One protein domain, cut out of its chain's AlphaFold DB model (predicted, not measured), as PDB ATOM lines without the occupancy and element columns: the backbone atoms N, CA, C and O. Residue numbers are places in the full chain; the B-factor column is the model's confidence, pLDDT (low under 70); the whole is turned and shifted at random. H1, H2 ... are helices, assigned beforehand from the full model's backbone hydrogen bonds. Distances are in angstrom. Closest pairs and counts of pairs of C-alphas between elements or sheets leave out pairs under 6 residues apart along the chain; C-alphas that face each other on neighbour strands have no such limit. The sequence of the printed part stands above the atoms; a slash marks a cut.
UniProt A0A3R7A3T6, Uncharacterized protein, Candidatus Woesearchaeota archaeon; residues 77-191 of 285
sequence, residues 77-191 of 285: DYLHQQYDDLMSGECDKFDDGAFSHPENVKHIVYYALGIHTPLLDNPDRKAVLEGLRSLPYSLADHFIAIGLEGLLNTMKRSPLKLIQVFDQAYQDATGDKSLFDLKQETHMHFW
ATOM      1  N   ASP A  77     105.673 116.385 177.360       97.88
ATOM      2  CA  ASP A  77     105.559 117.573 178.219       97.88
ATOM      3  C   ASP A  77     106.902 118.302 178.378       97.88
ATOM      4  O   ASP A  77     106.952 119.529 178.385       97.88
ATOM      5  N   TYR A  78     108.013 117.557 178.421       97.88
ATOM      6  CA  TYR A  78     109.355 118.141 178.462       97.88
ATOM      7  C   TYR A  78     109.710 118.866 177.157       97.88
ATOM      8  O   TYR A  78     110.369 119.904 177.169       97.88
ATOM      9  N   LEU A  79     109.281 118.325 176.014       98.31
ATOM     10  CA  LEU A  79     109.496 118.940 174.704       98.31
ATOM     11  C   LEU A  79     108.620 120.179 174.500       98.31
ATOM     12  O   LEU A  79     109.084 121.148 173.904       98.31
ATOM     13  N   HIS A  80     107.382 120.148 174.997       98.25
ATOM     14  CA  HIS A  80     106.470 121.289 174.980       98.25
ATOM     15  C   HIS A  80     107.018 122.435 175.834       98.25
ATOM     16  O   HIS A  80     107.143 123.546 175.331       98.25
ATOM     17  N   GLN A  81     107.463 122.147 177.063       98.12
ATOM     18  CA  GLN A  81     108.085 123.155 177.926       98.12
ATOM     19  C   GLN A  81     109.316 123.785 177.264       98.12
ATOM     20  O   GLN A  81     109.417 125.003 177.203       98.12
ATOM     21  N   GLN A  82     110.218 122.979 176.689       97.69
ATOM     22  CA  GLN A  82     111.372 123.520 175.958       97.69
ATOM     23  C   GLN A  82     110.971 124.424 174.788       97.69
ATOM     24  O   GLN A  82     111.671 125.391 174.491       97.69
ATOM     25  N   TYR A  83     109.880 124.096 174.092       98.50
ATOM     26  CA  TYR A  83     109.370 124.948 173.026       98.50
ATOM     27  C   TYR A  83     108.844 126.277 173.573       98.50
ATOM     28  O   TYR A  83     109.185 127.330 173.041       98.50
ATOM     29  N   ASP A  84     108.074 126.245 174.656       98.44
ATOM     30  CA  ASP A  84     107.537 127.449 175.290       98.44
ATOM     31  C   ASP A  84     108.661 128.338 175.859       98.44
ATOM     32  O   ASP A  84     108.638 129.560 175.682       98.44
ATOM     33  N   ASP A  85     109.705 127.741 176.440       98.00
ATOM     34  CA  ASP A  85     110.920 128.430 176.900       98.00
ATOM     35  C   ASP A  85     111.665 129.089 175.726       98.00
ATOM     36  O   ASP A  85     112.150 130.217 175.829       98.00
ATOM     37  N   LEU A  86     111.734 128.411 174.576       97.44
ATOM     38  CA  LEU A  86     112.340 128.958 173.359       97.44
ATOM     39  C   LEU A  86     111.537 130.153 172.830       97.44
ATOM     40  O   LEU A  86     112.111 131.175 172.457       97.44
ATOM     41  N   MET A  87     110.207 130.039 172.808       97.50
ATOM     42  CA  MET A  87     109.319 131.086 172.298       97.50
ATOM     43  C   MET A  87     109.212 132.293 173.239       97.50
ATOM     44  O   MET A  87     108.988 133.412 172.775       97.50
ATOM     45  N   SER A  88     109.403 132.092 174.544       97.50
ATOM     46  CA  SER A  88     109.471 133.159 175.553       97.50
ATOM     47  C   SER A  88     110.864 133.794 175.681       97.50
ATOM     48  O   SER A  88     110.993 134.876 176.258       97.50
ATOM     49  N   GLY A  89     111.897 133.170 175.103       96.69
ATOM     50  CA  GLY A  89     113.286 133.626 175.172       96.69
ATOM     51  C   GLY A  89     114.010 133.240 176.466       96.69
ATOM     52  O   GLY A  89     115.073 133.792 176.754       96.69
ATOM     53  N   GLU A  90     113.453 132.309 177.244       97.19
ATOM     54  CA  GLU A  90     114.104 131.710 178.413       97.19
ATOM     55  C   GLU A  90     115.247 130.764 178.011       97.19
ATOM     56  O   GLU A  90     116.233 130.634 178.744       97.19
ATOM     57  N   CYS A  91     115.177 130.178 176.810       94.31
ATOM     58  CA  CYS A  91     116.296 129.484 176.176       94.31
ATOM     59  C   CYS A  91     116.519 129.944 174.723       94.31
ATOM     60  O   CYS A  91     115.635 130.503 174.078       94.31
ATOM     61  N   ASP A  92     117.732 129.733 174.200       94.62
ATOM     62  CA  ASP A  92     118.111 130.102 172.827       94.62
ATOM     63  C   ASP A  92     117.971 128.944 171.825       94.62
ATOM     64  O   ASP A  92     118.061 129.147 170.611       94.62
ATOM     65  N   LYS A  93     117.784 127.716 172.320       95.38
ATOM     66  CA  LYS A  93     117.645 126.494 171.521       95.38
ATOM     67  C   LYS A  93     117.096 125.341 172.359       95.38
ATOM     68  O   LYS A  93     117.263 125.308 173.573       95.38
ATOM     69  N   PHE A  94     116.583 124.329 171.663       96.75
ATOM     70  CA  PHE A  94     116.323 123.012 172.242       96.75
ATOM     71  C   PHE A  94     117.591 122.356 172.798       96.75
ATOM     72  O   PHE A  94     118.699 122.537 172.274       96.75
ATOM     73  N   ASP A  95     117.394 121.511 173.802       95.94
ATOM     74  CA  ASP A  95     118.438 120.705 174.407       95.94
ATOM     75  C   ASP A  95     119.140 119.776 173.414       95.94
ATOM     76  O   ASP A  95     118.564 119.224 172.466       95.94
ATOM     77  N   ASP A  96     120.425 119.539 173.684       94.56
ATOM     78  CA  ASP A  96     121.229 118.595 172.920       94.56
ATOM     79  C   ASP A  96     120.588 117.195 172.983       94.56
ATOM     80  O   ASP A  96     120.382 116.626 174.054       94.56
ATOM     81  N   GLY A  97     120.291 116.634 171.807       93.31
ATOM     82  CA  GLY A  97     119.617 115.342 171.669       93.31
ATOM     83  C   GLY A  97     118.122 115.435 171.347       93.31
ATOM     84  O   GLY A  97     117.570 114.442 170.875       93.31
ATOM     85  N   ALA A  98     117.484 116.606 171.474       96.75
ATOM     86  CA  ALA A  98     116.051 116.772 171.195       96.75
ATOM     87  C   ALA A  98     115.665 116.285 169.787       96.75
ATOM     88  O   ALA A  98     114.663 115.601 169.617       96.75
ATOM     89  N   PHE A  99     116.514 116.527 168.783       96.12
ATOM     90  CA  PHE A  99     116.278 116.088 167.399       96.12
ATOM     91  C   PHE A  99     116.864 114.708 167.057       96.12
ATOM     92  O   PHE A  99     116.858 114.310 165.893       96.12
ATOM     93  N   SER A 100     117.426 113.984 168.029       94.06
ATOM     94  CA  SER A 100     118.041 112.665 167.799       94.06
ATOM     95  C   SER A 100     117.031 111.516 167.794       94.06
ATOM     96  O   SER A 100     117.349 110.435 167.297       94.06
ATOM     97  N   HIS A 101     115.805 111.748 168.279       96.88
ATOM     98  CA  HIS A 101     114.721 110.771 168.252       96.88
ATOM     99  C   HIS A 101     113.564 111.233 167.342       96.88
ATOM    100  O   HIS A 101     113.084 112.354 167.505       96.88
ATOM    101  N   PRO A 102     113.064 110.397 166.408       96.62
ATOM    102  CA  PRO A 102     111.967 110.773 165.512       96.62
ATOM    103  C   PRO A 102     110.674 111.164 166.231       96.62
ATOM    104  O   PRO A 102     110.014 112.100 165.798       96.62
ATOM    105  N   GLU A 103     110.330 110.495 167.336       97.88
ATOM    106  CA  GLU A 103     109.123 110.845 168.104       97.88
ATOM    107  C   GLU A 103     109.234 112.231 168.741       97.88
ATOM    108  O   GLU A 103     108.267 112.984 168.730       97.88
ATOM    109  N   ASN A 104     110.423 112.636 169.198       98.44
ATOM    110  CA  ASN A 104     110.603 113.990 169.718       98.44
ATOM    111  C   ASN A 104     110.341 115.026 168.625       98.44
ATOM    112  O   ASN A 104     109.659 116.019 168.840       98.44
ATOM    113  N   VAL A 105     110.869 114.765 167.426       98.25
ATOM    114  CA  VAL A 105     110.683 115.618 166.252       98.25
ATOM    115  C   VAL A 105     109.200 115.741 165.888       98.25
ATOM    116  O   VAL A 105     108.753 116.846 165.596       98.25
ATOM    117  N   LYS A 106     108.426 114.650 165.961       98.38
ATOM    118  CA  LYS A 106     106.968 114.685 165.772       98.38
ATOM    119  C   LYS A 106     106.274 115.559 166.812       98.38
ATOM    120  O   LYS A 106     105.533 116.451 166.418       98.38
ATOM    121  N   HIS A 107     106.540 115.339 168.102       98.38
ATOM    122  CA  HIS A 107     105.921 116.113 169.183       98.38
ATOM    123  C   HIS A 107     106.229 117.607 169.063       98.38
ATOM    124  O   HIS A 107     105.310 118.418 169.088       98.38
ATOM    125  N   ILE A 108     107.496 117.965 168.824       98.56
ATOM    126  CA  ILE A 108     107.915 119.359 168.624       98.56
ATOM    127  C   ILE A 108     107.167 119.990 167.445       98.56
ATOM    128  O   ILE A 108     106.624 121.083 167.575       98.56
ATOM    129  N   VAL A 109     107.137 119.320 166.288       98.50
ATOM    130  CA  VAL A 109     106.500 119.868 165.081       98.50
ATOM    131  C   VAL A 109     104.995 120.008 165.257       98.50
ATOM    132  O   VAL A 109     104.447 121.041 164.883       98.50
ATOM    133  N   TYR A 110     104.337 118.988 165.807       98.44
ATOM    134  CA  TYR A 110     102.893 118.988 166.015       98.44
ATOM    135  C   TYR A 110     102.472 120.094 166.988       98.44
ATOM    136  O   TYR A 110     101.621 120.908 166.643       98.44
ATOM    137  N   TYR A 111     103.148 120.196 168.138       98.50
ATOM    138  CA  TYR A 111     102.881 121.223 169.146       98.50
ATOM    139  C   TYR A 111     103.118 122.642 168.613       98.50
ATOM    140  O   TYR A 111     102.230 123.492 168.688       98.50
ATOM    141  N   ALA A 112     104.276 122.886 167.987       98.44
ATOM    142  CA  ALA A 112     104.621 124.192 167.429       98.44
ATOM    143  C   ALA A 112     103.610 124.652 166.364       98.44
ATOM    144  O   ALA A 112     103.139 125.790 166.375       98.44
ATOM    145  N   LEU A 113     103.244 123.759 165.441       98.19
ATOM    146  CA  LEU A 113     102.262 124.069 164.406       98.19
ATOM    147  C   LEU A 113     100.858 124.286 164.981       98.19
ATOM    148  O   LEU A 113     100.174 125.202 164.529       98.19
ATOM    149  N   GLY A 114     100.456 123.495 165.977       97.81
ATOM    150  CA  GLY A 114      99.173 123.633 166.664       97.81
ATOM    151  C   GLY A 114      99.020 124.979 167.372       97.81
ATOM    152  O   GLY A 114      98.016 125.661 167.176       97.81
ATOM    153  N   ILE A 115     100.044 125.427 168.108       97.62
ATOM    154  CA  ILE A 115     100.034 126.735 168.787       97.62
ATOM    155  C   ILE A 115      99.897 127.884 167.786       97.62
ATOM    156  O   ILE A 115      99.086 128.795 167.971       97.62
ATOM    157  N   HIS A 116     100.705 127.868 166.725       97.94
ATOM    158  CA  HIS A 116     100.778 128.992 165.794       97.94
ATOM    159  C   HIS A 116      99.688 128.976 164.720       97.94
ATOM    160  O   HIS A 116      99.405 130.014 164.122       97.94
ATOM    161  N   THR A 117      99.072 127.821 164.474       97.06
ATOM    162  CA  THR A 117      97.949 127.650 163.550       97.06
ATOM    163  C   THR A 117      96.929 126.702 164.192       97.06
ATOM    164  O   THR A 117      96.947 125.512 163.890       97.06
ATOM    165  N   PRO A 118      95.995 127.199 165.030       96.81
ATOM    166  CA  PRO A 118      95.082 126.354 165.818       96.81
ATOM    167  C   PRO A 118      94.251 125.338 165.021       96.81
ATOM    168  O   PRO A 118      93.826 124.321 165.558       96.81
ATOM    169  N   LEU A 119      94.030 125.578 163.724       97.88
ATOM    170  CA  LEU A 119      93.388 124.610 162.829       97.88
ATOM    171  C   LEU A 119      94.190 123.304 162.668       97.88
ATOM    172  O   LEU A 119      93.601 122.282 162.335       97.88
ATOM    173  N   LEU A 120      95.505 123.328 162.895       97.56
ATOM    174  CA  LEU A 120      96.399 122.172 162.787       97.56
ATOM    175  C   LEU A 120      96.373 121.254 164.019       97.56
ATOM    176  O   LEU A 120      96.787 120.105 163.908       97.56
ATOM    177  N   ASP A 121      95.854 121.730 165.154       96.69
ATOM    178  CA  ASP A 121      95.597 120.925 166.362       96.69
ATOM    179  C   ASP A 121      94.162 120.356 166.385       96.69
ATOM    180  O   ASP A 121      93.709 119.736 167.345       96.69
ATOM    181  N   ASN A 122      93.391 120.585 165.318       96.69
ATOM    182  CA  ASN A 122      92.024 120.097 165.230       96.69
ATOM    183  C   ASN A 122      92.007 118.606 164.832       96.69
ATOM    184  O   ASN A 122      92.701 118.228 163.889       96.69
ATOM    185  N   PRO A 123      91.190 117.747 165.469       95.50
ATOM    186  CA  PRO A 123      91.032 116.361 165.027       95.50
ATOM    187  C   PRO A 123      90.258 116.227 163.703       95.50
ATOM    188  O   PRO A 123      90.266 115.160 163.098       95.50
ATOM    189  N   ASP A 124      89.553 117.271 163.254       97.12
ATOM    190  CA  ASP A 124      88.850 117.272 161.974       97.12
ATOM    191  C   ASP A 124      89.818 117.486 160.805       97.12
ATOM    192  O   ASP A 124      90.441 118.538 160.635       97.12
ATOM    193  N   ARG A 125      89.868 116.489 159.922       97.25
ATOM    194  CA  ARG A 125      90.714 116.488 158.729       97.25
ATOM    195  C   ARG A 125      90.516 117.710 157.829       97.25
ATOM    196  O   ARG A 125      91.487 118.200 157.253       97.25
ATOM    197  N   LYS A 126      89.280 118.196 157.648       97.06
ATOM    198  CA  LYS A 126      89.017 119.352 156.772       97.06
ATOM    199  C   LYS A 126      89.599 120.622 157.381       97.06
ATOM    200  O   LYS A 126      90.241 121.376 156.651       97.06
ATOM    201  N   ALA A 127      89.442 120.807 158.691       97.81
ATOM    202  CA  ALA A 127      90.048 121.910 159.428       97.81
ATOM    203  C   ALA A 127      91.579 121.890 159.312       97.81
ATOM    204  O   ALA A 127      92.175 122.912 158.976       97.81
ATOM    205  N   VAL A 128      92.221 120.728 159.465       97.94
ATOM    206  CA  VAL A 128      93.685 120.613 159.318       97.94
ATOM    207  C   VAL A 128      94.147 120.949 157.903       97.94
ATOM    208  O   VAL A 128      95.123 121.675 157.719       97.94
ATOM    209  N   LEU A 129      93.433 120.478 156.879       96.94
ATOM    210  CA  LEU A 129      93.743 120.804 155.484       96.94
ATOM    211  C   LEU A 129      93.568 122.299 155.184       96.94
ATOM    212  O   LEU A 129      94.349 122.871 154.424       96.94
ATOM    213  N   GLU A 130      92.564 122.948 155.774       96.31
ATOM    214  CA  GLU A 130      92.407 124.403 155.716       96.31
ATOM    215  C   GLU A 130      93.565 125.118 156.426       96.31
ATOM    216  O   GLU A 130      94.163 126.030 155.852       96.31
ATOM    217  N   GLY A 131      93.962 124.638 157.608       97.31
ATOM    218  CA  GLY A 131      95.129 125.123 158.339       97.31
ATOM    219  C   GLY A 131      96.404 125.061 157.498       97.31
ATOM    220  O   GLY A 131      97.092 126.071 157.350       97.31
ATOM    221  N   LEU A 132      96.676 123.925 156.848       96.62
ATOM    222  CA  LEU A 132      97.851 123.755 155.988       96.62
ATOM    223  C   LEU A 132      97.833 124.689 154.772       96.62
ATOM    224  O   LEU A 132      98.878 125.208 154.383       96.62
ATOM    225  N   ARG A 133      96.657 124.936 154.181       93.44
ATOM    226  CA  ARG A 133      96.489 125.890 153.070       93.44
ATOM    227  C   ARG A 133      96.639 127.346 153.508       93.44
ATOM    228  O   ARG A 133      96.989 128.185 152.682       93.44
ATOM    229  N   SER A 134      96.372 127.642 154.779       94.50
ATOM    230  CA  SER A 134      96.531 128.978 155.359       94.50
ATOM    231  C   SER A 134      97.981 129.328 155.704       94.50
ATOM    232  O   SER A 134      98.284 130.498 155.949       94.50
ATOM    233  N   LEU A 135      98.890 128.340 155.687       94.81
ATOM    234  CA  LEU A 135     100.307 128.577 155.928       94.81
ATOM    235  C   LEU A 135     100.876 129.576 154.903       94.81
ATOM    236  O   LEU A 135     100.510 129.561 153.723       94.81
ATOM    237  N   PRO A 136     101.800 130.452 155.325       92.25
ATOM    238  CA  PRO A 136     102.356 131.473 154.451       92.25
ATOM    239  C   PRO A 136     103.164 130.860 153.304       92.25
ATOM    240  O   PRO A 136     103.769 129.796 153.421       92.25
ATOM    241  N   TYR A 137     103.248 131.599 152.194       86.56
ATOM    242  CA  TYR A 137     103.930 131.142 150.980       86.56
ATOM    243  C   TYR A 137     105.397 130.739 151.220       86.56
ATOM    244  O   TYR A 137     105.874 129.758 150.646       86.56
ATOM    245  N   SER A 138     106.116 131.476 152.078       91.19
ATOM    246  CA  SER A 138     107.475 131.117 152.494       91.19
ATOM    247  C   SER A 138     107.445 130.244 153.748       91.19
ATOM    248  O   SER A 138     107.602 130.725 154.870       91.19
ATOM    249  N   LEU A 139     107.252 128.936 153.557       93.75
ATOM    250  CA  LEU A 139     107.226 127.977 154.667       93.75
ATOM    251  C   LEU A 139     108.539 127.949 155.462       93.75
ATOM    252  O   LEU A 139     108.517 127.746 156.669       93.75
ATOM    253  N   ALA A 140     109.685 128.146 154.802       94.31
ATOM    254  CA  ALA A 140     110.981 128.158 155.482       94.31
ATOM    255  C   ALA A 140     111.077 129.316 156.483       94.31
ATOM    256  O   ALA A 140     111.413 129.084 157.642       94.31
ATOM    257  N   ASP A 141     110.737 130.532 156.047       95.50
ATOM    258  CA  ASP A 141     110.775 131.721 156.906       95.50
ATOM    259  C   ASP A 141     109.759 131.602 158.040       95.50
ATOM    260  O   ASP A 141     110.051 131.962 159.176       95.50
ATOM    261  N   HIS A 142     108.589 131.032 157.752       96.38
ATOM    262  CA  HIS A 142     107.586 130.751 158.768       96.38
ATOM    263  C   HIS A 142     108.089 129.777 159.831       96.38
ATOM    264  O   HIS A 142     108.011 130.092 161.012       96.38
ATOM    265  N   PHE A 143     108.664 128.642 159.430       97.44
ATOM    266  CA  PHE A 143     109.216 127.666 160.370       97.44
ATOM    267  C   PHE A 143     110.370 128.228 161.195       97.44
ATOM    268  O   PHE A 143     110.471 127.916 162.376       97.44
ATOM    269  N   ILE A 144     111.205 129.094 160.618       97.06
ATOM    270  CA  ILE A 144     112.221 129.829 161.383       97.06
ATOM    271  C   ILE A 144     111.550 130.750 162.412       97.06
ATOM    272  O   ILE A 144     111.929 130.729 163.578       97.06
ATOM    273  N   ALA A 145     110.529 131.510 162.005       97.25
ATOM    274  CA  ALA A 145     109.831 132.460 162.872       97.25
ATOM    275  C   ALA A 145     109.092 131.801 164.050       97.25
ATOM    276  O   ALA A 145     108.929 132.443 165.082       97.25
ATOM    277  N   ILE A 146     108.677 130.539 163.913       97.69
ATOM    278  CA  ILE A 146     108.045 129.759 164.990       97.69
ATOM    279  C   ILE A 146     109.038 128.844 165.729       97.69
ATOM    280  O   ILE A 146     108.642 127.823 166.283       97.69
ATOM    281  N   GLY A 147     110.340 129.147 165.693       97.06
ATOM    282  CA  GLY A 147     111.352 128.452 166.502       97.06
ATOM    283  C   GLY A 147     111.826 127.093 165.965       97.06
ATOM    284  O   GLY A 147     112.590 126.395 166.628       97.06
ATOM    285  N   LEU A 148     111.446 126.697 164.746       97.81
ATOM    286  CA  LEU A 148     111.829 125.408 164.146       97.81
ATOM    287  C   LEU A 148     113.099 125.479 163.277       97.81
ATOM    288  O   LEU A 148     113.389 124.540 162.531       97.81
ATOM    289  N   GLU A 149     113.896 126.551 163.365       96.38
ATOM    290  CA  GLU A 149     115.125 126.704 162.568       96.38
ATOM    291  C   GLU A 149     116.109 125.539 162.778       96.38
ATOM    292  O   GLU A 149     116.646 124.985 161.812       96.38
ATOM    293  N   GLY A 150     116.334 125.138 164.034       95.06
ATOM    294  CA  GLY A 150     117.245 124.042 164.366       95.06
ATOM    295  C   GLY A 150     116.857 122.742 163.659       95.06
ATOM    296  O   GLY A 150     117.700 122.088 163.039       95.06
ATOM    297  N   LEU A 151     115.565 122.415 163.668       96.12
ATOM    298  CA  LEU A 151     115.022 121.227 163.019       96.12
ATOM    299  C   LEU A 151     115.035 121.348 161.488       96.12
ATOM    300  O   LEU A 151     115.391 120.409 160.775       96.12
ATOM    301  N   LEU A 152     114.732 122.530 160.955       95.62
ATOM    302  CA  LEU A 152     114.828 122.795 159.525       95.62
ATOM    303  C   LEU A 152     116.266 122.570 159.018       95.62
ATOM    304  O   LEU A 152     116.464 121.970 157.957       95.62
ATOM    305  N   ASN A 153     117.277 122.977 159.791       95.31
ATOM    306  CA  ASN A 153     118.686 122.743 159.473       95.31
ATOM    307  C   ASN A 153     119.047 121.243 159.468       95.31
ATOM    308  O   ASN A 153     119.702 120.794 158.521       95.31
ATOM    309  N   THR A 154     118.573 120.437 160.431       93.88
ATOM    310  CA  THR A 154     118.802 118.972 160.410       93.88
ATOM    311  C   THR A 154     118.136 118.302 159.202       93.88
ATOM    312  O   THR A 154     118.666 117.344 158.636       93.88
ATOM    313  N   MET A 155     117.028 118.868 158.718       93.88
ATOM    314  CA  MET A 155     116.303 118.405 157.533       93.88
ATOM    315  C   MET A 155     116.852 118.939 156.200       93.88
ATOM    316  O   MET A 155     116.209 118.767 155.159       93.88
ATOM    317  N   LYS A 156     118.057 119.530 156.191       93.31
ATOM    318  CA  LYS A 156     118.688 120.158 155.011       93.31
ATOM    319  C   LYS A 156     117.844 121.290 154.418       93.31
ATOM    320  O   LYS A 156     117.746 121.422 153.200       93.31
ATOM    321  N   ARG A 157     117.218 122.088 155.283       90.81
ATOM    322  CA  ARG A 157     116.371 123.232 154.925       90.81
ATOM    323  C   ARG A 157     115.218 122.877 153.990       90.81
ATOM    324  O   ARG A 157     114.946 123.590 153.032       90.81
ATOM    325  N   SER A 158     114.545 121.759 154.266       91.62
ATOM    326  CA  SER A 158     113.371 121.316 153.513       91.62
ATOM    327  C   SER A 158     112.088 121.508 154.333       91.62
ATOM    328  O   SER A 158     111.784 120.658 155.169       91.62
ATOM    329  N   PRO A 159     111.302 122.572 154.079       93.94
ATOM    330  CA  PRO A 159     110.018 122.784 154.750       93.94
ATOM    331  C   PRO A 159     109.030 121.630 154.531       93.94
ATOM    332  O   PRO A 159     108.272 121.272 155.420       93.94
ATOM    333  N   LEU A 160     109.087 120.979 153.369       92.50
ATOM    334  CA  LEU A 160     108.222 119.837 153.059       92.50
ATOM    335  C   LEU A 160     108.457 118.652 153.990       92.50
ATOM    336  O   LEU A 160     107.512 117.944 154.312       92.50
ATOM    337  N   LYS A 161     109.697 118.437 154.443       94.25
ATOM    338  CA  LYS A 161     109.979 117.376 155.413       94.25
ATOM    339  C   LYS A 161     109.341 117.664 156.767       94.25
ATOM    340  O   LYS A 161     108.878 116.727 157.401       94.25
ATOM    341  N   LEU A 162     109.269 118.930 157.182       96.00
ATOM    342  CA  LEU A 162     108.538 119.315 158.393       96.00
ATOM    343  C   LEU A 162     107.041 119.052 158.234       96.00
ATOM    344  O   LEU A 162     106.440 118.458 159.119       96.00
ATOM    345  N   ILE A 163     106.462 119.388 157.080       96.88
ATOM    346  CA  ILE A 163     105.060 119.066 156.773       96.88
ATOM    347  C   ILE A 163     104.804 117.548 156.774       96.88
ATOM    348  O   ILE A 163     103.779 117.096 157.267       96.88
ATOM    349  N   GLN A 164     105.736 116.739 156.266       96.50
ATOM    350  CA  GLN A 164     105.634 115.275 156.324       96.50
ATOM    351  C   GLN A 164     105.732 114.735 157.756       96.50
ATOM    352  O   GLN A 164     105.037 113.785 158.104       96.50
ATOM    353  N   VAL A 165     106.584 115.332 158.594       98.12
ATOM    354  CA  VAL A 165     106.646 115.000 160.025       98.12
ATOM    355  C   VAL A 165     105.337 115.364 160.719       98.12
ATOM    356  O   VAL A 165     104.835 114.555 161.494       98.12
ATOM    357  N   PHE A 166     104.774 116.536 160.418       98.38
ATOM    358  CA  PHE A 166     103.465 116.946 160.920       98.38
ATOM    359  C   PHE A 166     102.376 115.945 160.526       98.38
ATOM    360  O   PHE A 166     101.644 115.479 161.389       98.38
ATOM    361  N   ASP A 167     102.310 115.556 159.250       98.38
ATOM    362  CA  ASP A 167     101.348 114.564 158.760       98.38
ATOM    363  C   ASP A 167     101.475 113.223 159.490       98.38
ATOM    364  O   ASP A 167     100.469 112.610 159.832       98.38
ATOM    365  N   GLN A 168     102.695 112.767 159.777       98.44
ATOM    366  CA  GLN A 168     102.883 111.552 160.569       98.44
ATOM    367  C   GLN A 168     102.391 111.730 162.011       98.44
ATOM    368  O   GLN A 168     101.715 110.848 162.527       98.44
ATOM    369  N   ALA A 169     102.702 112.858 162.651       98.31
ATOM    370  CA  ALA A 169     102.239 113.145 164.007       98.31
ATOM    371  C   ALA A 169     100.702 113.240 164.086       98.31
ATOM    372  O   ALA A 169     100.099 112.690 165.002       98.31
ATOM    373  N   TYR A 170     100.067 113.862 163.089       98.25
ATOM    374  CA  TYR A 170      98.611 113.933 162.961       98.25
ATOM    375  C   TYR A 170      97.978 112.542 162.816       98.25
ATOM    376  O   TYR A 170      97.005 112.237 163.506       98.25
ATOM    377  N   GLN A 171      98.540 111.679 161.960       98.19
ATOM    378  CA  GLN A 171      98.074 110.294 161.801       98.19
ATOM    379  C   GLN A 171      98.189 109.512 163.114       98.19
ATOM    380  O   GLN A 171      97.258 108.801 163.484       98.19
ATOM    381  N   ASP A 172      99.298 109.672 163.839       97.69
ATOM    382  CA  ASP A 172      99.509 109.000 165.123       97.69
ATOM    383  C   ASP A 172      98.505 109.483 166.191       97.69
ATOM    384  O   ASP A 172      98.027 108.682 166.993       97.69
ATOM    385  N   ALA A 173      98.154 110.776 166.185       97.00
ATOM    386  CA  ALA A 173      97.225 111.376 167.144       97.00
ATOM    387  C   ALA A 173      95.748 111.039 166.868       97.00
ATOM    388  O   ALA A 173      94.967 110.867 167.802       97.00
ATOM    389  N   THR A 174      95.354 110.949 165.596       97.19
ATOM    390  CA  THR A 174      93.940 110.817 165.189       97.19
ATOM    391  C   THR A 174      93.562 109.420 164.699       97.19
ATOM    392  O   THR A 174      92.387 109.060 164.706       97.19
ATOM    393  N   GLY A 175      94.539 108.620 164.267       97.19
ATOM    394  CA  GLY A 175      94.307 107.363 163.555       97.19
ATOM    395  C   GLY A 175      93.881 107.540 162.091       97.19
ATOM    396  O   GLY A 175      93.594 106.543 161.423       97.19
ATOM    397  N   ASP A 176      93.839 108.777 161.580       97.31
ATOM    398  CA  ASP A 176      93.553 109.051 160.175       97.31
ATOM    399  C   ASP A 176      94.655 108.511 159.254       97.31
ATOM    400  O   ASP A 176      95.797 108.273 159.642       97.31
ATOM    401  N   LYS A 177      94.315 108.366 157.971       97.44
ATOM    402  CA  LYS A 177      95.311 108.196 156.907       97.44
ATOM    403  C   LYS A 177      96.003 109.523 156.608       97.44
ATOM    404  O   LYS A 177      95.436 110.587 156.845       97.44
ATOM    405  N   SER A 178      97.176 109.458 155.981       97.50
ATOM    406  CA  SER A 178      97.924 110.637 155.525       97.50
ATOM    407  C   SER A 178      97.031 111.696 154.872       97.50
ATOM    408  O   SER A 178      96.174 111.400 154.031       97.50
ATOM    409  N   LEU A 179      97.257 112.955 155.237       96.94
ATOM    410  CA  LEU A 179      96.675 114.147 154.618       96.94
ATOM    411  C   LEU A 179      96.983 114.212 153.114       96.94
ATOM    412  O   LEU A 179      96.226 114.827 152.365       96.94
ATOM    413  N   PHE A 180      98.032 113.515 152.670       94.94
ATOM    414  CA  PHE A 180      98.489 113.427 151.284       94.94
ATOM    415  C   PHE A 180      98.099 112.117 150.577       94.94
ATOM    416  O   PHE A 180      98.548 111.871 149.456       94.94
ATOM    417  N   ASP A 181      97.283 111.256 151.199       93.06
ATOM    418  CA  ASP A 181      96.731 110.078 150.520       93.06
ATOM    419  C   ASP A 181      95.647 110.501 149.519       93.06
ATOM    420  O   ASP A 181      94.501 110.766 149.886       93.06
ATOM    421  N   LEU A 182      96.014 110.506 148.234       88.56
ATOM    422  CA  LEU A 182      95.156 110.883 147.101       88.56
ATOM    423  C   LEU A 182      93.937 109.961 146.914       88.56
ATOM    424  O   LEU A 182      93.069 110.242 146.093       88.56
ATOM    425  N   LYS A 183      93.855 108.841 147.647       87.62
ATOM    426  CA  LYS A 183      92.665 107.974 147.677       87.62
ATOM    427  C   LYS A 183      91.597 108.460 148.659       87.62
ATOM    428  O   LYS A 183      90.514 107.880 148.695       87.62
ATOM    429  N   GLN A 184      91.905 109.443 149.505       90.38
ATOM    430  CA  GLN A 184      90.935 110.028 150.428       90.38
ATOM    431  C   GLN A 184      90.096 111.084 149.708       90.38
ATOM    432  O   GLN A 184      90.622 111.858 148.916       90.38
ATOM    433  N   GLU A 185      88.799 111.159 150.020       89.38
ATOM    434  CA  GLU A 185      87.895 112.170 149.445       89.38
ATOM    435  C   GLU A 185      88.394 113.592 149.725       89.38
ATOM    436  O   GLU A 185      88.377 114.457 148.858       89.38
ATOM    437  N   THR A 186      88.876 113.825 150.947       91.12
ATOM    438  CA  THR A 186      89.505 115.090 151.322       91.12
ATOM    439  C   THR A 186      91.000 114.854 151.492       91.12
ATOM    440  O   THR A 186      91.408 114.078 152.352       91.12
ATOM    441  N   HIS A 187      91.833 115.494 150.683       93.56
ATOM    442  CA  HIS A 187      93.289 115.386 150.772       93.56
ATOM    443  C   HIS A 187      93.956 116.705 150.361       93.56
ATOM    444  O   HIS A 187      93.293 117.650 149.918       93.56
ATOM    445  N   MET A 188      95.267 116.778 150.561       92.06
ATOM    446  CA  MET A 188      96.136 117.834 150.057       92.06
ATOM    447  C   MET A 188      97.092 117.248 149.035       92.06
ATOM    448  O   MET A 188      97.547 116.110 149.174       92.06
ATOM    449  N   HIS A 189      97.470 118.043 148.045       89.12
ATOM    450  CA  HIS A 189      98.550 117.667 147.158       89.12
ATOM    451  C   HIS A 189      99.863 118.277 147.646       89.12
ATOM    452  O   HIS A 189      99.923 119.447 148.013       89.12
ATOM    453  N   PHE A 190     100.971 117.534 147.580       84.12
ATOM    454  CA  PHE A 190     102.286 118.107 147.920       84.12
ATOM    455  C   PHE A 190     102.634 119.335 147.066       84.12
ATOM    456  O   PHE A 190     103.386 120.204 147.503       84.12
ATOM    457  N   TRP A 191     102.095 119.414 145.849       82.81
ATOM    458  CA  TRP A 191     102.285 120.543 144.942       82.81
ATOM    459  C   TRP A 191     101.408 121.763 145.224       82.81
ATOM    460  O   TRP A 191     101.596 122.781 144.557       82.81
TER     461      TRP A 191
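This is residues 77 to 191 of the 285 residues of an uncharacterized protein of Candidatus Woesearchaeota archaeon (UniProt A0A3R7A3T6). The two longest helices, H2 and H7, cross nearly at right angles in the middle, with H3 and H4 to one side of them and H5 and H6 to another. H1 packs on H2 toward one end of the long axis, and residues 175 to 191, with no named element, lie toward the other end. The printed part has 115 residues, with seven named helices, H1 to H7 in order, and no named strand; its class is all helix. It is compact, with a radius of gyration of the C-alphas of 13.7 A, and elongated, spanning 43 by 27 by 23 A.

Find C-alpha 77 at (105.559, 117.573, 178.219), where H1 begins; it runs to residue 88, 16.3 A away. H2, residues 102 to 116, measures 21.4 A. H3 holds residues 118 to 121, H4 125 to 134, H5 139 to 145 and H6 149 to 154. H7, residues 159 to 174, runs 22.6 A to C-alpha 174 at (93.940, 110.817, 165.189).

Start at the hub, H2: it touches H7 with residues 105 to 110 alone, about perpendicular at 86 degrees, the closest C-alphas being those of Lys 106 and Ala 169, 5.3 A apart. H1 touches H2 at a steep tilt of 47 degrees, the same way; look at the closest C-alphas, Leu 79 and Ile 108, 6.3 A apart. H3 touches H2, closest at the C-alphas of Gly 114 and Asp 121, 4.5 A, and H4, at those of Leu 120 and Val 128, 4.7 A. H5 touches H6, closest at the C-alphas of Phe 143 and Glu 149, 6.4 A. In the helices but H3, which is too short for such a pair, every O i to N i+4 pair is within hydrogen-bond range.

The C-alphas farthest apart, Glu 90 and Lys 183, are 44.4 A apart. The printed part has no cut; the link from H1 to H2 is long, and no printed residue is under 70 in pLDDT.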